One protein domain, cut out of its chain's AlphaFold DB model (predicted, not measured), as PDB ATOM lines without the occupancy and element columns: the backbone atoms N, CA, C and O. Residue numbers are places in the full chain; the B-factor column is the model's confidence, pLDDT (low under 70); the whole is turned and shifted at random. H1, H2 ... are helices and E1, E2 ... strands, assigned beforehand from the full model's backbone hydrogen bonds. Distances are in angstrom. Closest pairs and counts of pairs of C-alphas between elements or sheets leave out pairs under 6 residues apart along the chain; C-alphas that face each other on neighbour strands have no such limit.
ATOM      1  N   TRP A  35     158.166 109.400 103.726       91.75
ATOM      2  CA  TRP A  35     156.894 110.082 103.862       91.75
ATOM      3  C   TRP A  35     156.288 109.836 105.240       91.75
ATOM      4  O   TRP A  35     156.300 108.733 105.780       91.75
ATOM      5  N   ASP A  36     155.703 110.894 105.791       90.94
ATOM      6  CA  ASP A  36     154.799 110.794 106.927       90.94
ATOM      7  C   ASP A  36     153.372 110.833 106.379       90.94
ATOM      8  O   ASP A  36     152.803 111.905 106.176       90.94
ATOM      9  N   PHE A  37     152.820 109.652 106.096       90.56
ATOM     10  CA  PHE A  37     151.499 109.490 105.478       90.56
ATOM     11  C   PHE A  37     150.372 110.155 106.286       90.56
ATOM     12  O   PHE A  37     149.347 110.527 105.727       90.56
ATOM     13  N   THR A  38     150.571 110.389 107.589       87.06
ATOM     14  CA  THR A  38     149.578 111.055 108.450       87.06
ATOM     15  C   THR A  38     149.451 112.560 108.191       87.06
ATOM     16  O   THR A  38     148.497 113.188 108.650       87.06
ATOM     17  N   LYS A  39     150.402 113.157 107.462       86.69
ATOM     18  CA  LYS A  39     150.444 114.599 107.172       86.69
ATOM     19  C   LYS A  39     149.821 114.987 105.837       86.69
ATOM     20  O   LYS A  39     149.770 116.178 105.537       86.69
ATOM     21  N   PHE A  40     149.336 114.036 105.047       87.25
ATOM     22  CA  PHE A  40     148.651 114.333 103.792       87.25
ATOM     23  C   PHE A  40     147.268 114.916 104.096       87.25
ATOM     24  O   PHE A  40     146.312 114.196 104.361       87.25
ATOM     25  N   LYS A  41     147.172 116.250 104.131       66.44
ATOM     26  CA  LYS A  41     145.975 116.949 104.627       66.44
ATOM     27  C   LYS A  41     144.799 116.915 103.649       66.44
ATOM     28  O   LYS A  41     143.667 117.001 104.106       66.44
ATOM     29  N   ASN A  42     145.050 116.810 102.337       69.06
ATOM     30  CA  ASN A  42     144.022 117.016 101.303       69.06
ATOM     31  C   ASN A  42     144.115 116.070 100.090       69.06
ATOM     32  O   ASN A  42     143.468 116.316  99.069       69.06
ATOM     33  N   ILE A  43     144.908 115.000 100.161       75.12
ATOM     34  CA  ILE A  43     145.021 114.057  99.044       75.12
ATOM     35  C   ILE A  43     143.870 113.042  99.137       75.12
ATOM     36  O   ILE A  43     143.755 112.329 100.128       75.12
ATOM     37  N   LYS A  44     142.989 113.011  98.125       80.12
ATOM     38  CA  LYS A  44     141.948 111.968  97.976       80.12
ATOM     39  C   LYS A  44     142.582 110.615  97.612       80.12
ATOM     40  O   LYS A  44     143.791 110.535  97.452       80.12
ATOM     41  N   ASP A  45     141.764 109.590  97.365       86.88
ATOM     42  CA  ASP A  45     142.175 108.234  96.949       86.88
ATOM     43  C   ASP A  45     143.248 108.169  95.835       86.88
ATOM     44  O   ASP A  45     143.934 107.161  95.699       86.88
ATOM     45  N   ALA A  46     143.425 109.217  95.019       91.69
ATOM     46  CA  ALA A  46     144.521 109.310  94.056       91.69
ATOM     47  C   ALA A  46     144.963 110.759  93.768       91.69
ATOM     48  O   ALA A  46     144.143 111.680  93.721       91.69
ATOM     49  N   LYS A  47     146.258 110.940  93.476       90.69
ATOM     50  CA  LYS A  47     146.868 112.162  92.919       90.69
ATOM     51  C   LYS A  47     147.764 111.773  91.756       90.69
ATOM     52  O   LYS A  47     148.684 110.983  91.940       90.69
ATOM     53  N   ASN A  48     147.492 112.318  90.569       89.81
ATOM     54  CA  ASN A  48     148.234 112.023  89.336       89.81
ATOM     55  C   ASN A  48     148.325 110.519  88.986       89.81
ATOM     56  O   ASN A  48     149.205 110.103  88.235       89.81
ATOM     57  N   VAL A  49     147.402 109.701  89.498       92.56
ATOM     58  CA  VAL A  49     147.244 108.280  89.167       92.56
ATOM     59  C   VAL A  49     145.847 108.090  88.587       92.56
ATOM     60  O   VAL A  49     144.859 108.500  89.196       92.56
ATOM     61  N   ALA A  50     145.744 107.452  87.422       93.62
ATOM     62  CA  ALA A  50     144.451 107.079  86.863       93.62
ATOM     63  C   ALA A  50     143.905 105.866  87.635       93.62
ATOM     64  O   ALA A  50     144.321 104.736  87.378       93.62
ATOM     65  N   ILE A  51     142.996 106.089  88.589       92.50
ATOM     66  CA  ILE A  51     142.502 105.065  89.535       92.50
ATOM     67  C   ILE A  51     141.992 103.787  88.838       92.50
ATOM     68  O   ILE A  51     142.266 102.680  89.305       92.50
ATOM     69  N   ASP A  52     141.333 103.930  87.686       94.44
ATOM     70  CA  ASP A  52     140.765 102.819  86.906       94.44
ATOM     71  C   ASP A  52     141.828 102.003  86.153       94.44
ATOM     72  O   ASP A  52     141.577 100.888  85.697       94.44
ATOM     73  N   SER A  53     143.042 102.543  86.022       95.94
ATOM     74  CA  SER A  53     144.175 101.838  85.416       95.94
ATOM     75  C   SER A  53     144.929 100.945  86.401       95.94
ATOM     76  O   SER A  53     145.752 100.135  85.970       95.94
ATOM     77  N   VAL A  54     144.673 101.098  87.705       97.31
ATOM     78  CA  VAL A  54     145.384 100.381  88.762       97.31
ATOM     79  C   VAL A  54     144.975  98.912  88.757       97.31
ATOM     80  O   VAL A  54     143.809  98.576  88.969       97.31
ATOM     81  N   LYS A  55     145.950  98.025  88.565       96.88
ATOM     82  CA  LYS A  55     145.751  96.573  88.537       96.88
ATOM     83  C   LYS A  55     146.764  95.874  89.426       96.88
ATOM     84  O   LYS A  55     147.937  96.238  89.430       96.88
ATOM     85  N   ILE A  56     146.308  94.833  90.114       97.38
ATOM     86  CA  ILE A  56     147.156  93.886  90.836       97.38
ATOM     87  C   ILE A  56     147.143  92.535  90.122       97.38
ATOM     88  O   ILE A  56     146.096  92.080  89.664       97.38
ATOM     89  N   SER A  57     148.302  91.895  90.022       97.12
ATOM     90  CA  SER A  57     148.445  90.545  89.472       97.12
ATOM     91  C   SER A  57     149.548  89.781  90.194       97.12
ATOM     92  O   SER A  57     150.421  90.381  90.816       97.12
ATOM     93  N   PHE A  58     149.556  88.452  90.091       97.38
ATOM     94  CA  PHE A  58     150.669  87.659  90.609       97.38
ATOM     95  C   PHE A  58     151.941  87.853  89.772       97.38
ATOM     96  O   PHE A  58     151.886  87.929  88.543       97.38
ATOM     97  N   LYS A  59     153.102  87.866  90.429       95.88
ATOM     98  CA  LYS A  59     154.405  87.729  89.766       95.88
ATOM     99  C   LYS A  59     154.542  86.309  89.224       95.88
ATOM    100  O   LYS A  59     154.221  85.354  89.917       95.88
ATOM    101  N   ASN A  60     155.052  86.175  88.001       93.44
ATOM    102  CA  ASN A  60     155.392  84.894  87.363       93.44
ATOM    103  C   ASN A  60     154.234  83.897  87.159       93.44
ATOM    104  O   ASN A  60     154.503  82.758  86.798       93.44
ATOM    105  N   ASN A  61     152.972  84.303  87.348       93.25
ATOM    106  CA  ASN A  61     151.786  83.460  87.135       93.25
ATOM    107  C   ASN A  61     151.875  82.078  87.833       93.25
ATOM    108  O   ASN A  61     151.916  81.051  87.155       93.25
ATOM    109  N   PRO A  62     151.921  82.028  89.179       96.19
ATOM    110  CA  PRO A  62     152.053  80.781  89.921       96.19
ATOM    111  C   PRO A  62     150.860  79.854  89.667       96.19
ATOM    112  O   PRO A  62     149.739  80.313  89.430       96.19
ATOM    113  N   SER A  63     151.095  78.545  89.776       96.88
ATOM    114  CA  SER A  63     150.027  77.549  89.691       96.88
ATOM    115  C   SER A  63     149.015  77.724  90.826       96.88
ATOM    116  O   SER A  63     149.349  78.217  91.905       96.88
ATOM    117  N   GLN A  64     147.777  77.277  90.606       96.62
ATOM    118  CA  GLN A  64     146.740  77.286  91.642       96.62
ATOM    119  C   GLN A  64     147.185  76.524  92.897       96.62
ATOM    120  O   GLN A  64     146.997  77.008  94.007       96.62
ATOM    121  N   GLN A  65     147.857  75.381  92.723       96.94
ATOM    122  CA  GLN A  65     148.411  74.619  93.838       96.94
ATOM    123  C   GLN A  65     149.390  75.462  94.667       96.94
ATOM    124  O   GLN A  65     149.240  75.561  95.880       96.94
ATOM    125  N   TYR A  66     150.335  76.158  94.025       97.44
ATOM    126  CA  TYR A  66     151.291  77.016  94.732       97.44
ATOM    127  C   TYR A  66     150.603  78.199  95.437       97.44
ATOM    128  O   TYR A  66     150.962  78.555  96.561       97.44
ATOM    129  N   LYS A  67     149.570  78.787  94.816       97.81
ATOM    130  CA  LYS A  67     148.759  79.843  95.441       97.81
ATOM    131  C   LYS A  67     148.096  79.358  96.738       97.81
ATOM    132  O   LYS A  67     148.112  80.082  97.731       97.81
ATOM    133  N   LEU A  68     147.525  78.154  96.738       96.38
ATOM    134  CA  LEU A  68     146.763  77.622  97.872       96.38
ATOM    135  C   LEU A  68     147.640  76.996  98.965       96.38
ATOM    136  O   LEU A  68     147.317  77.140 100.140       96.38
ATOM    137  N   GLU A  69     148.733  76.328  98.596       97.25
ATOM    138  CA  GLU A  69     149.586  75.577  99.532       97.25
ATOM    139  C   GLU A  69     150.754  76.401 100.089       97.25
ATOM    140  O   GLU A  69     151.272  76.067 101.150       97.25
ATOM    141  N   VAL A  70     151.168  77.475  99.403       97.56
ATOM    142  CA  VAL A  70     152.331  78.291  99.804       97.56
ATOM    143  C   VAL A  70     151.946  79.747 100.036       97.56
ATOM    144  O   VAL A  70     152.143  80.268 101.131       97.56
ATOM    145  N   ILE A  71     151.352  80.407  99.036       98.06
ATOM    146  CA  ILE A  71     151.071  81.849  99.135       98.06
ATOM    147  C   ILE A  71     150.012  82.127 100.206       98.06
ATOM    148  O   ILE A  71     150.184  83.040 101.010       98.06
ATOM    149  N   LYS A  72     148.919  81.355 100.235       97.56
ATOM    150  CA  LYS A  72     147.833  81.552 101.204       97.56
ATOM    151  C   LYS A  72     148.292  81.362 102.658       97.56
ATOM    152  O   LYS A  72     148.039  82.277 103.441       97.56
ATOM    153  N   PRO A  73     148.982  80.266 103.040       97.81
ATOM    154  CA  PRO A  73     149.462  80.114 104.412       97.81
ATOM    155  C   PRO A  73     150.471  81.193 104.816       97.81
ATOM    156  O   PRO A  73     150.385  81.713 105.925       97.81
ATOM    157  N   GLU A  74     151.381  81.588 103.917       98.12
ATOM    158  CA  GLU A  74     152.334  82.667 104.205       98.12
ATOM    159  C   GLU A  74     151.616  84.010 104.412       98.12
ATOM    160  O   GLU A  74     151.951  84.759 105.328       98.12
ATOM    161  N   ALA A  75     150.584  84.299 103.612       97.69
ATOM    162  CA  ALA A  75     149.756  85.491 103.775       97.69
ATOM    163  C   ALA A  75     149.107  85.550 105.170       97.69
ATOM    164  O   ALA A  75     149.072  86.620 105.783       97.69
ATOM    165  N   ASP A  76     148.615  84.412 105.674       96.31
ATOM    166  CA  ASP A  76     148.036  84.290 107.017       96.31
ATOM    167  C   ASP A  76     149.094  84.491 108.115       96.31
ATOM    168  O   ASP A  76     148.819  85.169 109.113       96.31
ATOM    169  N   GLU A  77     150.310  83.967 107.922       97.88
ATOM    170  CA  GLU A  77     151.437  84.111 108.857       97.88
ATOM    171  C   GLU A  77     151.865  85.578 109.015       97.88
ATOM    172  O   GLU A  77     152.060  86.068 110.133       97.88
ATOM    173  N   VAL A  78     151.980  86.311 107.905       98.12
ATOM    174  CA  VAL A  78     152.458  87.705 107.913       98.12
ATOM    175  C   VAL A  78     151.355  88.728 108.190       98.12
ATOM    176  O   VAL A  78     151.643  89.913 108.352       98.12
ATOM    177  N   ALA A  79     150.092  88.303 108.278       97.25
ATOM    178  CA  ALA A  79     148.921  89.180 108.279       97.25
ATOM    179  C   ALA A  79     148.929  90.283 109.356       97.25
ATOM    180  O   ALA A  79     148.274  91.317 109.200       97.25
ATOM    181  N   HIS A  80     149.647  90.084 110.462       96.38
ATOM    182  CA  HIS A  80     149.679  91.007 111.601       96.38
ATOM    183  C   HIS A  80     150.938  91.879 111.686       96.38
ATOM    184  O   HIS A  80     150.944  92.828 112.474       96.38
ATOM    185  N   ASP A  81     151.962  91.603 110.879       97.44
ATOM    186  CA  ASP A  81     153.233  92.327 110.870       97.44
ATOM    187  C   ASP A  81     153.335  93.172 109.599       97.44
ATOM    188  O   ASP A  81     153.336  92.656 108.483       97.44
ATOM    189  N   LYS A  82     153.421  94.495 109.765       96.00
ATOM    190  CA  LYS A  82     153.434  95.436 108.642       96.00
ATOM    191  C   LYS A  82     154.630  95.219 107.719       96.00
ATOM    192  O   LYS A  82     154.470  95.278 106.503       96.00
ATOM    193  N   ALA A  83     155.818  95.013 108.286       96.31
ATOM    194  CA  ALA A  83     157.043  94.888 107.507       96.31
ATOM    195  C   ALA A  83     157.013  93.588 106.701       96.31
ATOM    196  O   ALA A  83     157.184  93.619 105.483       96.31
ATOM    197  N   LYS A  84     156.663  92.472 107.353       97.88
ATOM    198  CA  LYS A  84     156.520  91.177 106.675       97.88
ATOM    199  C   LYS A  84     155.406  91.181 105.629       97.88
ATOM    200  O   LYS A  84     155.567  90.591 104.567       97.88
ATOM    201  N   ALA A  85     154.297  91.878 105.881       97.81
ATOM    202  CA  ALA A  85     153.223  92.030 104.903       97.81
ATOM    203  C   ALA A  85     153.676  92.809 103.654       97.81
ATOM    204  O   ALA A  85     153.342  92.418 102.535       97.81
ATOM    205  N   ILE A  86     154.469  93.875 103.817       96.88
ATOM    206  CA  ILE A  86     155.062  94.604 102.681       96.88
ATOM    207  C   ILE A  86     156.028  93.696 101.907       96.88
ATOM    208  O   ILE A  86     155.973  93.656 100.678       96.88
ATOM    209  N   GLU A  87     156.880  92.933 102.597       97.50
ATOM    210  CA  GLU A  87     157.787  91.968 101.958       97.50
ATOM    211  C   GLU A  87     157.029  90.896 101.167       97.50
ATOM    212  O   GLU A  87     157.390  90.598 100.026       97.50
ATOM    213  N   PHE A  88     155.950  90.360 101.736       98.12
ATOM    214  CA  PHE A  88     155.060  89.408 101.079       98.12
ATOM    215  C   PHE A  88     154.442  89.994  99.802       98.12
ATOM    216  O   PHE A  88     154.509  89.370  98.739       98.12
ATOM    217  N   ILE A  89     153.908  91.221  99.866       97.56
ATOM    218  CA  ILE A  89     153.345  91.909  98.692       97.56
ATOM    219  C   ILE A  89     154.414  92.086  97.612       97.56
ATOM    220  O   ILE A  89     154.190  91.725  96.455       97.56
ATOM    221  N   ASN A  90     155.598  92.566  97.995       96.31
ATOM    222  CA  ASN A  90     156.722  92.763  97.082       96.31
ATOM    223  C   ASN A  90     157.214  91.454  96.452       96.31
ATOM    224  O   ASN A  90     157.721  91.470  95.328       96.31
ATOM    225  N   ARG A  91     157.071  90.319  97.141       97.25
ATOM    226  CA  ARG A  91     157.475  89.004  96.633       97.25
ATOM    227  C   ARG A  91     156.484  88.436  95.621       97.25
ATOM    228  O   ARG A  91     156.919  87.907  94.600       97.25
ATOM    229  N   TYR A  92     155.181  88.549  95.877       97.75
ATOM    230  CA  TYR A  92     154.170  87.811  95.110       97.75
ATOM    231  C   TYR A  92     153.342  88.647  94.138       97.75
ATOM    232  O   TYR A  92     152.785  88.066  93.204       97.75
ATOM    233  N   PHE A  93     153.264  89.973  94.288       97.56
ATOM    234  CA  PHE A  93     152.338  90.791  93.499       97.56
ATOM    235  C   PHE A  93     153.011  91.903  92.709       97.56
ATOM    236  O   PHE A  93     153.886  92.610  93.197       97.56
ATOM    237  N   VAL A  94     152.542  92.091  91.483       97.06
ATOM    238  CA  VAL A  94     152.798  93.277  90.671       97.06
ATOM    239  C   VAL A  94     151.628  94.229  90.857       97.06
ATOM    240  O   VAL A  94     150.479  93.829  90.669       97.06
ATOM    241  N   ILE A  95     151.919  95.488  91.176       97.69
ATOM    242  CA  ILE A  95     150.934  96.572  91.137       97.69
ATOM    243  C   ILE A  95     151.292  97.459  89.950       97.69
ATOM    244  O   ILE A  95     152.338  98.101  89.948       97.69
ATOM    245  N   SER A  96     150.437  97.486  88.934       97.12
ATOM    246  CA  SER A  96     150.624  98.311  87.739       97.12
ATOM    247  C   SER A  96     149.606  99.442  87.698       97.12
ATOM    248  O   SER A  96     148.486  99.291  88.184       97.12
ATOM    249  N   MET A  97     149.994 100.579  87.130       97.19
ATOM    250  CA  MET A  97     149.128 101.748  86.995       97.19
ATOM    251  C   MET A  97     149.612 102.664  85.872       97.19
ATOM    252  O   MET A  97     150.762 102.602  85.434       97.19
ATOM    253  N   ILE A  98     148.728 103.538  85.407       94.62
ATOM    254  CA  ILE A  98     149.067 104.675  84.558       94.62
ATOM    255  C   ILE A  98     149.095 105.912  85.447       94.62
ATOM    256  O   ILE A  98     148.129 106.202  86.160       94.62
ATOM    257  N   VAL A  99     150.207 106.636  85.391       91.31
ATOM    258  CA  VAL A  99     150.376 107.907  86.087       91.31
ATOM    259  C   VAL A  99     150.478 109.043  85.088       91.31
ATOM    260  O   VAL A  99     150.963 108.879  83.968       91.31
ATOM    261  N   THR A 100     150.008 110.202  85.506       87.56
ATOM    262  CA  THR A 100     149.951 111.413  84.703       87.56
ATOM    263  C   THR A 100     151.073 112.320  85.168       87.56
ATOM    264  O   THR A 100     150.978 112.899  86.241       87.56
ATOM    265  N   ARG A 101     152.156 112.412  84.399       79.50
ATOM    266  CA  ARG A 101     153.316 113.252  84.709       79.50
ATOM    267  C   ARG A 101     153.080 114.668  84.181       79.50
ATOM    268  O   ARG A 101     153.241 114.866  82.970       79.50
ATOM    269  N   PRO A 102     152.723 115.644  85.037       70.25
ATOM    270  CA  PRO A 102     152.747 117.036  84.631       70.25
ATOM    271  C   PRO A 102     154.206 117.470  84.476       70.25
ATOM    272  O   PRO A 102     155.038 117.213  85.348       70.25
ATOM    273  N   HIS A 103     154.535 118.117  83.365       65.69
ATOM    274  CA  HIS A 103     155.745 118.923  83.295       65.69
ATOM    275  C   HIS A 103     155.498 120.189  82.479       65.69
ATOM    276  O   HIS A 103     154.720 120.197  81.524       65.69
ATOM    277  N   ASN A 104     156.196 121.257  82.855       54.56
ATOM    278  CA  ASN A 104     156.257 122.472  82.058       54.56
ATOM    279  C   ASN A 104     157.321 122.256  80.981       54.56
ATOM    280  O   ASN A 104     158.495 122.062  81.298       54.56
ATOM    281  N   GLY A 105     156.895 122.199  79.719       51.84
ATOM    282  CA  GLY A 105     157.816 122.145  78.587       51.84
ATOM    283  C   GLY A 105     158.447 123.515  78.353       51.84
ATOM    284  O   GLY A 105     157.809 124.545  78.580       51.84
ATOM    285  N   TRP A 106     159.693 123.526  77.888       39.94
ATOM    286  CA  TRP A 106     160.394 124.739  77.475       39.94
ATOM    287  C   TRP A 106     160.586 124.721  75.959       39.94
ATOM    288  O   TRP A 106     161.705 124.716  75.459       39.94
ATOM    289  N   ASP A 107     159.479 124.687  75.216       41.28
ATOM    290  CA  ASP A 107     159.529 125.074  73.810       41.28
ATOM    291  C   ASP A 107     159.505 126.603  73.738       41.28
ATOM    292  O   ASP A 107     158.737 127.273  74.437       41.28
ATOM    293  N   ALA A 108     160.422 127.145  72.936       40.03
ATOM    294  CA  ALA A 108     160.703 128.566  72.782       40.03
ATOM    295  C   ALA A 108     159.429 129.364  72.441       40.03
ATOM    296  O   ALA A 108     159.071 129.511  71.275       40.03
ATOM    297  N   GLY A 109     158.728 129.869  73.459       48.69
ATOM    298  CA  GLY A 109     157.471 130.591  73.250       48.69
ATOM    299  C   GLY A 109     156.525 130.735  74.444       48.69
ATOM    300  O   GLY A 109     155.591 131.519  74.330       48.69
ATOM    301  N   ASN A 110     156.796 130.081  75.582       48.22
ATOM    302  CA  ASN A 110     156.004 130.127  76.824       48.22
ATOM    303  C   ASN A 110     154.582 129.520  76.731       48.22
ATOM    304  O   ASN A 110     153.777 129.873  75.877       48.22
ATOM    305  N   ASN A 111     154.266 128.691  77.736       47.66
ATOM    306  CA  ASN A 111     152.945 128.168  78.127       47.66
ATOM    307  C   ASN A 111     152.407 126.915  77.413       47.66
ATOM    308  O   ASN A 111     151.295 126.930  76.890       47.66
ATOM    309  N   TYR A 112     153.109 125.784  77.541       44.19
ATOM    310  CA  TYR A 112     152.461 124.471  77.442       44.19
ATOM    311  C   TYR A 112     152.719 123.621  78.694       44.19
ATOM    312  O   TYR A 112     153.861 123.306  79.037       44.19
ATOM    313  N   SER A 113     151.636 123.222  79.366       56.41
ATOM    314  CA  SER A 113     151.637 122.110  80.317       56.41
ATOM    315  C   SER A 113     151.484 120.816  79.518       56.41
ATOM    316  O   SER A 113     150.375 120.481  79.087       56.41
ATOM    317  N   HIS A 114     152.579 120.098  79.272       56.69
ATOM    318  CA  HIS A 114     152.480 118.782  78.650       56.69
ATOM    319  C   HIS A 114     152.157 117.747  79.720       56.69
ATOM    320  O   HIS A 114     152.773 117.685  80.787       56.69
ATOM    321  N   ILE A 115     151.163 116.924  79.411       69.62
ATOM    322  CA  ILE A 115     150.732 115.829  80.259       69.62
ATOM    323  C   ILE A 115     151.155 114.533  79.579       69.62
ATOM    324  O   ILE A 115     150.638 114.182  78.519       69.62
ATOM    325  N   HIS A 116     152.098 113.819  80.190       80.19
ATOM    326  CA  HIS A 116     152.511 112.502  79.714       80.19
ATOM    327  C   HIS A 116     151.883 111.421  80.573       80.19
ATOM    328  O   HIS A 116     151.982 111.457  81.796       80.19
ATOM    329  N   ASN A 117     151.294 110.426  79.922       87.75
ATOM    330  CA  ASN A 117     150.928 109.195  80.598       87.75
ATOM    331  C   ASN A 117     152.150 108.280  80.641       87.75
ATOM    332  O   ASN A 117     152.684 107.898  79.601       87.75
ATOM    333  N   GLU A 118     152.583 107.927  81.842       89.38
ATOM    334  CA  GLU A 118     153.656 106.968  82.076       89.38
ATOM    335  C   GLU A 118     153.033 105.683  82.624       89.38
ATOM    336  O   GLU A 118     152.210 105.707  83.544       89.38
ATOM    337  N   ARG A 119     153.399 104.536  82.047       92.94
ATOM    338  CA  ARG A 119     152.941 103.233  82.535       92.94
ATOM    339  C   ARG A 119     153.933 102.713  83.569       92.94
ATOM    340  O   ARG A 119     154.996 102.221  83.207       92.94
ATOM    341  N   VAL A 120     153.539 102.731  84.836       94.38
ATOM    342  CA  VAL A 120     154.253 102.034  85.907       94.38
ATOM    343  C   VAL A 120     153.852 100.563  85.846       94.38
ATOM    344  O   VAL A 120     152.729 100.197  86.186       94.38
ATOM    345  N   THR A 121     154.750  99.710  85.359       94.81
ATOM    346  CA  THR A 121     154.472  98.275  85.199       94.81
ATOM    347  C   THR A 121     154.554  97.497  86.505       94.81
ATOM    348  O   THR A 121     153.910  96.463  86.610       94.81
ATOM    349  N   ASP A 122     155.344  97.969  87.472       95.31
ATOM    350  CA  ASP A 122     155.476  97.375  88.805       95.31
ATOM    351  C   ASP A 122     155.863  98.460  89.822       95.31
ATOM    352  O   ASP A 122     157.001  98.922  89.843       95.31
ATOM    353  N   ALA A 123     154.912  98.877  90.655       93.81
ATOM    354  CA  ALA A 123     155.096  99.916  91.665       93.81
ATOM    355  C   ALA A 123     156.014  99.483  92.818       93.81
ATOM    356  O   ALA A 123     156.450 100.329  93.595       93.81
ATOM    357  N   THR A 124     156.333  98.186  92.934       90.44
ATOM    358  CA  THR A 124     157.302  97.681  93.921       90.44
ATOM    359  C   THR A 124     158.750  97.842  93.447       90.44
ATOM    360  O   THR A 124     159.669  97.352  94.104       90.44
ATOM    361  N   LYS A 125     158.974  98.422  92.263       91.31
ATOM    362  CA  LYS A 125     160.291  98.605  91.648       91.31
ATOM    363  C   LYS A 125     160.498 100.064  91.267       91.31
ATOM    364  O   LYS A 125     159.545 100.798  91.015       91.31
ATOM    365  N   LYS A 126     161.767 100.449  91.150       88.69
ATOM    366  CA  LYS A 126     162.143 101.770  90.658       88.69
ATOM    367  C   LYS A 126     161.663 101.978  89.230       88.69
ATOM    368  O   LYS A 126     161.958 101.169  88.352       88.69
ATOM    369  N   HIS A 127     160.983 103.093  88.997       87.88
ATOM    370  CA  HIS A 127     160.609 103.550  87.665       87.88
ATOM    371  C   HIS A 127     161.465 104.754  87.262       87.88
ATOM    372  O   HIS A 127     161.631 105.686  88.046       87.88
ATOM    373  N   GLU A 128     161.968 104.785  86.029       82.50
ATOM    374  CA  GLU A 128     162.947 105.794  85.586       82.50
ATOM    375  C   GLU A 128     162.447 107.240  85.727       82.50
ATOM    376  O   GLU A 128     163.208 108.126  86.098       82.50
ATOM    377  N   LYS A 129     161.153 107.473  85.480       81.75
ATOM    378  CA  LYS A 129     160.553 108.823  85.456       81.75
ATOM    379  C   LYS A 129     159.642 109.158  86.639       81.75
ATOM    380  O   LYS A 129     159.160 110.280  86.753       81.75
ATOM    381  N   VAL A 130     159.326 108.157  87.455       83.19
ATOM    382  CA  VAL A 130     158.348 108.256  88.559       83.19
ATOM    383  C   VAL A 130     159.028 107.984  89.906       83.19
ATOM    384  O   VAL A 130     158.524 108.413  90.945       83.19
ATOM    385  N   LEU A 131     160.223 107.381  89.863       84.75
ATOM    386  CA  LEU A 131     161.015 106.894  90.987       84.75
ATOM    387  C   LEU A 131     160.298 105.802  91.784       84.75
ATOM    388  O   LEU A 131     159.391 105.143  91.277       84.75
ATOM    389  N   ASP A 132     160.786 105.567  92.997       90.00
ATOM    390  CA  ASP A 132     160.271 104.567  93.919       90.00
ATOM    391  C   ASP A 132     158.992 105.062  94.598       90.00
ATOM    392  O   ASP A 132     158.868 106.246  94.941       90.00
ATOM    393  N   PHE A 133     158.075 104.128  94.843       94.06
ATOM    394  CA  PHE A 133     156.945 104.320  95.742       94.06
ATOM    395  C   PHE A 133     157.284 103.802  97.138       94.06
ATOM    396  O   PHE A 133     157.841 102.718  97.302       94.06
ATOM    397  N   GLU A 134     156.909 104.573  98.147       94.56
ATOM    398  CA  GLU A 134     156.853 104.138  99.536       94.56
ATOM    399  C   GLU A 134     155.467 103.573  99.842       94.56
ATOM    400  O   GLU A 134     154.458 104.062  99.333       94.56
ATOM    401  N   PHE A 135     155.435 102.526 100.667       95.25
ATOM    402  CA  PHE A 135     154.249 101.718 100.926       95.25
ATOM    403  C   PHE A 135     153.788 101.935 102.366       95.25
ATOM    404  O   PHE A 135     154.558 101.736 103.310       95.25
ATOM    405  N   ASN A 136     152.512 102.258 102.549       95.75
ATOM    406  CA  ASN A 136     151.882 102.298 103.860       95.75
ATOM    407  C   ASN A 136     150.633 101.413 103.880       95.75
ATOM    408  O   ASN A 136     149.600 101.749 103.311       95.75
ATOM    409  N   LEU A 137     150.736 100.257 104.540       96.12
ATOM    410  CA  LEU A 137     149.598  99.367 104.764       96.12
ATOM    411  C   LEU A 137     148.763  99.815 105.962       96.12
ATOM    412  O   LEU A 137     149.299 100.071 107.047       96.12
ATOM    413  N   HIS A 138     147.446  99.805 105.778       94.69
ATOM    414  CA  HIS A 138     146.457 100.055 106.819       94.69
ATOM    415  C   HIS A 138     145.988  98.742 107.438       94.69
ATOM    416  O   HIS A 138     145.633  97.792 106.744       94.69
ATOM    417  N   LYS A 139     145.956  98.689 108.769       93.12
ATOM    418  CA  LYS A 139     145.492  97.510 109.505       93.12
ATOM    419  C   LYS A 139     143.975  97.559 109.687       93.12
ATOM    420  O   LYS A 139     143.495  98.369 110.478       93.12
ATOM    421  N   LYS A 140     143.226  96.681 109.009       86.06
ATOM    422  CA  LYS A 140     141.757  96.581 109.133       86.06
ATOM    423  C   LYS A 140     141.237  95.163 108.826       86.06
ATOM    424  O   LYS A 140     141.062  94.850 107.655       86.06
ATOM    425  N   PRO A 141     140.918  94.302 109.812       87.31
ATOM    426  CA  PRO A 141     141.504  94.173 111.155       87.31
ATOM    427  C   PRO A 141     142.978  93.707 111.150       87.31
ATOM    428  O   PRO A 141     143.672  93.820 112.165       87.31
ATOM    429  N   LYS A 142     143.461  93.184 110.019       95.88
ATOM    430  CA  LYS A 142     144.849  92.773 109.761       95.88
ATOM    431  C   LYS A 142     145.448  93.634 108.637       95.88
ATOM    432  O   LYS A 142     144.716  94.394 108.006       95.88
ATOM    433  N   PHE A 143     146.759  93.559 108.409       97.88
ATOM    434  CA  PHE A 143     147.389  94.179 107.233       97.88
ATOM    435  C   PHE A 143     147.080  93.396 105.955       97.88
ATOM    436  O   PHE A 143     146.875  93.996 104.905       97.88
ATOM    437  N   ILE A 144     147.003  92.067 106.063       97.62
ATOM    438  CA  ILE A 144     146.522  91.178 105.005       97.62
ATOM    439  C   ILE A 144     145.312  90.417 105.533       97.62
ATOM    440  O   ILE A 144     145.373  89.791 106.589       97.62
ATOM    441  N   ASN A 145     144.202  90.479 104.809       97.19
ATOM    442  CA  ASN A 145     142.987  89.747 105.129       97.19
ATOM    443  C   ASN A 145     142.770  88.653 104.090       97.19
ATOM    444  O   ASN A 145     142.776  88.929 102.890       97.19
ATOM    445  N   ILE A 146     142.530  87.432 104.562       95.38
ATOM    446  CA  ILE A 146     142.201  86.285 103.719       95.38
ATOM    447  C   ILE A 146     140.780  85.836 104.045       95.38
ATOM    448  O   ILE A 146     140.453  85.568 105.202       95.38
ATOM    449  N   LYS A 147     139.929  85.771 103.022       94.38
ATOM    450  CA  LYS A 147     138.557  85.260 103.121       94.38
ATOM    451  C   LYS A 147     138.182  84.579 101.813       94.38
ATOM    452  O   LYS A 147     138.392  85.169 100.763       94.38
ATOM    453  N   ASP A 148     137.645  83.361 101.878       91.94
ATOM    454  CA  ASP A 148     137.135  82.621 100.711       91.94
ATOM    455  C   ASP A 148     138.122  82.614  99.525       91.94
ATOM    456  O   ASP A 148     137.768  82.917  98.393       91.94
ATOM    457  N   ASN A 149     139.400  82.334  99.815       94.75
ATOM    458  CA  ASN A 149     140.508  82.331  98.847       94.75
ATOM    459  C   ASN A 149     140.811  83.682  98.176       94.75
ATOM    460  O   ASN A 149     141.565  83.742  97.210       94.75
ATOM    461  N   VAL A 150     140.300  84.782  98.718       96.94
ATOM    462  CA  VAL A 150     140.653  86.140  98.310       96.94
ATOM    463  C   VAL A 150     141.610  86.735  99.332       96.94
ATOM    464  O   VAL A 150     141.302  86.807 100.522       96.94
ATOM    465  N   ILE A 151     142.763  87.194  98.851       97.56
ATOM    466  CA  ILE A 151     143.675  88.049  99.609       97.56
ATOM    467  C   ILE A 151     143.250  89.499  99.384       97.56
ATOM    468  O   ILE A 151     143.033  89.917  98.245       97.56
ATOM    469  N   SER A 152     143.150  90.278 100.458       97.81
ATOM    470  CA  SER A 152     142.849  91.707 100.399       97.81
ATOM    471  C   SER A 152     143.694  92.516 101.374       97.81
ATOM    472  O   SER A 152     143.995  92.060 102.478       97.81
ATOM    473  N   PHE A 153     144.089  93.719 100.967       98.00
ATOM    474  CA  PHE A 153     144.886  94.632 101.787       98.00
ATOM    475  C   PHE A 153     144.637  96.089 101.382       98.00
ATOM    476  O   PHE A 153     144.435  96.391 100.207       98.00
ATOM    477  N   ASP A 154     144.632  96.985 102.367       97.31
ATOM    478  CA  ASP A 154     144.409  98.423 102.186       97.31
ATOM    479  C   ASP A 154     145.760  99.147 102.179       97.31
ATOM    480  O   ASP A 154     146.505  99.082 103.162       97.31
ATOM    481  N   LEU A 155     146.116  99.764 101.052       96.50
ATOM    482  CA  LEU A 155     147.471 100.245 100.781       96.50
ATOM    483  C   LEU A 155     147.463 101.687 100.279       96.50
ATOM    484  O   LEU A 155     146.744 102.025  99.337       96.50
ATOM    485  N   GLU A 156     148.336 102.500 100.865       96.38
ATOM    486  CA  GLU A 156     148.773 103.765 100.291       96.38
ATOM    487  C   GLU A 156     150.141 103.613  99.620       96.38
ATOM    488  O   GLU A 156     151.053 102.980 100.162       96.38
ATOM    489  N   LEU A 157     150.284 104.239  98.457       96.12
ATOM    490  CA  LEU A 157     151.521 104.387  97.706       96.12
ATOM    491  C   LEU A 157     151.810 105.876  97.545       96.12
ATOM    492  O   LEU A 157     150.965 106.610  97.038       96.12
ATOM    493  N   ALA A 158     153.005 106.313  97.929       95.19
ATOM    494  CA  ALA A 158     153.467 107.687  97.740       95.19
ATOM    495  C   ALA A 158     154.844 107.671  97.087       95.19
ATOM    496  O   ALA A 158     155.777 107.069  97.616       95.19
ATOM    497  N   ASN A 159     154.995 108.307  95.930       92.31
ATOM    498  CA  ASN A 159     156.292 108.331  95.267       92.31
ATOM    499  C   ASN A 159     157.241 109.358  95.905       92.31
ATOM    500  O   ASN A 159     156.803 110.305  96.551       92.31
ATOM    501  N   LYS A 160     158.550 109.222  95.689       89.25
ATOM    502  CA  LYS A 160     159.543 110.144  96.273       89.25
ATOM    503  C   LYS A 160     159.637 111.529  95.628       89.25
ATOM    504  O   LYS A 160     160.321 112.392  96.177       89.25
ATOM    505  N   ILE A 161     159.001 111.762  94.481       86.44
ATOM    506  CA  ILE A 161     159.007 113.084  93.836       86.44
ATOM    507  C   ILE A 161     158.009 113.992  94.549       86.44
ATOM    508  O   ILE A 161     156.904 113.563  94.867       86.44
ATOM    509  N   PHE A 162     158.375 115.253  94.745       82.44
ATOM    510  CA  PHE A 162     157.479 116.307  95.217       82.44
ATOM    511  C   PHE A 162     157.602 117.556  94.337       82.44
ATOM    512  O   PHE A 162     158.560 117.705  93.573       82.44
ATOM    513  N   ASP A 163     156.618 118.448  94.425       70.38
ATOM    514  CA  ASP A 163     156.629 119.704  93.673       70.38
ATOM    515  C   ASP A 163     157.544 120.728  94.361       70.38
ATOM    516  O   ASP A 163     157.601 120.803  95.588       70.38
ATOM    517  N   HIS A 164     158.243 121.561  93.593       67.00
ATOM    518  CA  HIS A 164     159.036 122.654  94.151       67.00
ATOM    519  C   HIS A 164     158.194 123.569  95.061       67.00
ATOM    520  O   HIS A 164     158.683 124.021  96.102       67.00
ATOM    521  N   GLU A 165     156.930 123.796  94.693       68.62
ATOM    522  CA  GLU A 165     155.992 124.649  95.432       68.62
ATOM    523  C   GLU A 165     155.317 123.934  96.613       68.62
ATOM    524  O   GLU A 165     154.949 124.577  97.594       68.62
ATOM    525  N   ASN A 166     155.205 122.601  96.568       72.38
ATOM    526  CA  ASN A 166     154.590 121.794  97.620       72.38
ATOM    527  C   ASN A 166     155.472 120.592  97.989       72.38
ATOM    528  O   ASN A 166     155.431 119.533  97.359       72.38
ATOM    529  N   LYS A 167     156.240 120.764  99.070       80.50
ATOM    530  CA  LYS A 167     157.184 119.768  99.608       80.50
ATOM    531  C   LYS A 167     156.563 118.826 100.642       80.50
ATOM    532  O   LYS A 167     157.232 117.913 101.133       80.50
ATOM    533  N   GLU A 168     155.313 119.079 101.018       82.06
ATOM    534  CA  GLU A 168     154.607 118.327 102.056       82.06
ATOM    535  C   GLU A 168     153.881 117.102 101.495       82.06
ATOM    536  O   GLU A 168     153.554 116.190 102.252       82.06
ATOM    537  N   GLU A 169     153.696 117.038 100.175       85.44
ATOM    538  CA  GLU A 169     152.944 115.983  99.503       85.44
ATOM    539  C   GLU A 169     153.724 115.348  98.343       85.44
ATOM    540  O   GLU A 169     154.453 116.047  97.632       85.44
ATOM    541  N   PRO A 170     153.530 114.044  98.084       89.62
ATOM    542  CA  PRO A 170     154.085 113.394  96.906       89.62
ATOM    543  C   PRO A 170     153.437 113.925  95.625       89.62
ATOM    544  O   PRO A 170     152.299 114.415  95.622       89.62
ATOM    545  N   LEU A 171     154.152 113.791  94.511       88.56
ATOM    546  CA  LEU A 171     153.632 114.101  93.184       88.56
ATOM    547  C   LEU A 171     152.616 113.045  92.736       88.56
ATOM    548  O   LEU A 171     151.586 113.408  92.173       88.56
ATOM    549  N   TYR A 172     152.877 111.768  93.018       91.25
ATOM    550  CA  TYR A 172     151.974 110.651  92.757       91.25
ATOM    551  C   TYR A 172     151.583 109.979  94.067       91.25
ATOM    552  O   TYR A 172     152.441 109.576  94.858       91.25
ATOM    553  N   TYR A 173     150.280 109.823  94.259       94.56
ATOM    554  CA  TYR A 173     149.714 109.140  95.411       94.56
ATOM    555  C   TYR A 173     148.548 108.256  94.990       94.56
ATOM    556  O   TYR A 173     147.785 108.605  94.086       94.56
ATOM    557  N   LEU A 174     148.408 107.127  95.670       96.06
ATOM    558  CA  LEU A 174     147.282 106.218  95.543       96.06
ATOM    559  C   LEU A 174     146.935 105.670  96.923       96.06
ATOM    560  O   LEU A 174     147.815 105.135  97.584       96.06
ATOM    561  N   HIS A 175     145.663 105.699  97.299       96.56
ATOM    562  CA  HIS A 175     145.089 104.919  98.390       96.56
ATOM    563  C   HIS A 175     144.028 103.990  97.807       96.56
ATOM    564  O   HIS A 175     143.058 104.432  97.192       96.56
ATOM    565  N   LYS A 176     144.235 102.679  97.936       95.88
ATOM    566  CA  LYS A 176     143.305 101.686  97.396       95.88
ATOM    567  C   LYS A 176     143.331 100.405  98.219       95.88
ATOM    568  O   LYS A 176     144.392  99.896  98.578       95.88
ATOM    569  N   THR A 177     142.154  99.819  98.416       96.75
ATOM    570  CA  THR A 177     142.046  98.419  98.827       96.75
ATOM    571  C   THR A 177     142.216  97.509  97.614       96.75
ATOM    572  O   THR A 177     141.435  97.555  96.660       96.75
ATOM    573  N   PHE A 178     143.245  96.674  97.655       97.50
ATOM    574  CA  PHE A 178     143.516  95.653  96.655       97.50
ATOM    575  C   PHE A 178     142.847  94.342  97.045       97.50
ATOM    576  O   PHE A 178     142.777  93.994  98.222       97.50
ATOM    577  N   THR A 179     142.372  93.610  96.041       97.25
ATOM    578  CA  THR A 179     141.831  92.257  96.190       97.25
ATOM    579  C   THR A 179     142.387  91.380  95.074       97.25
ATOM    580  O   THR A 179     142.525  91.835  93.937       97.25
ATOM    581  N   ILE A 180     142.743  90.138  95.393       96.94
ATOM    582  CA  ILE A 180     143.213  89.163  94.410       96.94
ATOM    583  C   ILE A 180     142.742  87.759  94.785       96.94
ATOM    584  O   ILE A 180     142.878  87.328  95.932       96.94
ATOM    585  N   ASN A 181     142.154  87.060  93.815       95.94
ATOM    586  CA  ASN A 181     141.638  85.709  93.995       95.94
ATOM    587  C   ASN A 181     142.756  84.675  93.779       95.94
ATOM    588  O   ASN A 181     143.506  84.750  92.802       95.94
ATOM    589  N   LEU A 182     142.864  83.713  94.690       93.75
ATOM    590  CA  LEU A 182     143.809  82.602  94.614       93.75
ATOM    591  C   LEU A 182     143.317  81.466  93.695       93.75
ATOM    592  O   LEU A 182     144.136  80.672  93.241       93.75
TER     593      LEU A 182
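This is residues 35 to 182 of the 184 residues of a protein of Mycoplasma californicum (UniProt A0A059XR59). A twisted sheet of E4, E5, E6 and E7 has a helical hairpin, H1 and H2, over one face towards one end of the domain, and a second sheet, E1, E2 and E3, sends the long hairpin E2 and E3 to the other end. The 148 printed residues hold two named helices and seven named strands, in the order E1 H1 H2 E2 E3 E4 E5 E6 E7, a mixed class. The three-stranded sheet has the order E1 E2 E3, antiparallel; the branched sheet has the antiparallel pairs E4 and E6, E5 and E6, E6 and E7. The whole is only just compact, close to loose, with a radius of gyration of the C-alphas of 17.2 A, and elongated, spanning 61 by 31 by 22 A.

Look first at residues 46 to 47, a short antiparallel pairing with residues 173 to 174 of E7, residues 173 to 181. E1, residues 55 to 58, is antiparallel to E2, residues 93 to 104, with N 94 and O 57 at 2.8 A. H1, residues 64 to 78, and H2, residues 82 to 92, touch at a shallow tilt of 15 degrees, opposite ways; their closest C-alphas, of Val 78 and Ala 85, are 5.3 A apart. Every O i to N i+4 pair in H2 is within hydrogen-bond range; in H1, 8 of 11 are. E2 and E3, residues 113 to 120, form a hairpin, with N 101 and O 116 at 2.8 A. In the branched sheet, E4, residues 133 to 138, and E5, residues 145 to 147, lie on one side of E6, residues 150 to 159, and E7 on the other side. Find N 136 and O 156 at 2.9 A for E4 and E6, N 145 and O 152 at 2.8 A for E5 and E6, and N 157 and O 174 at 2.8 A for E6 and E7. E5, E6 and E7 are a meander, each strand the antiparallel neighbour of the one before. H1 and H2 are on the same face of this sheet. E2 is apart from E6.

Find C-alpha 55, where E1 begins, at (145.751, 96.573, 88.537). H1 is 20.1 A long, H2 15.5 A, E2 33.9 A, E3 21.0 A and E4 15.8 A. E6, 27.3 A long, bends by 51 degrees at residue 154. E7, 24.8 A long, ends at C-alpha 181, (141.638, 85.709, 93.995).

The C-alphas farthest apart, of Glu 69 and Gly 109, are 61.5 A apart. The printed part has no cut. The links E3 to E4 and E6 to E7 are long. Mean pLDDT of the printed part is 88.5; look for values under 70 at residues 41 to 42, 103 to 115 and 164 to 165.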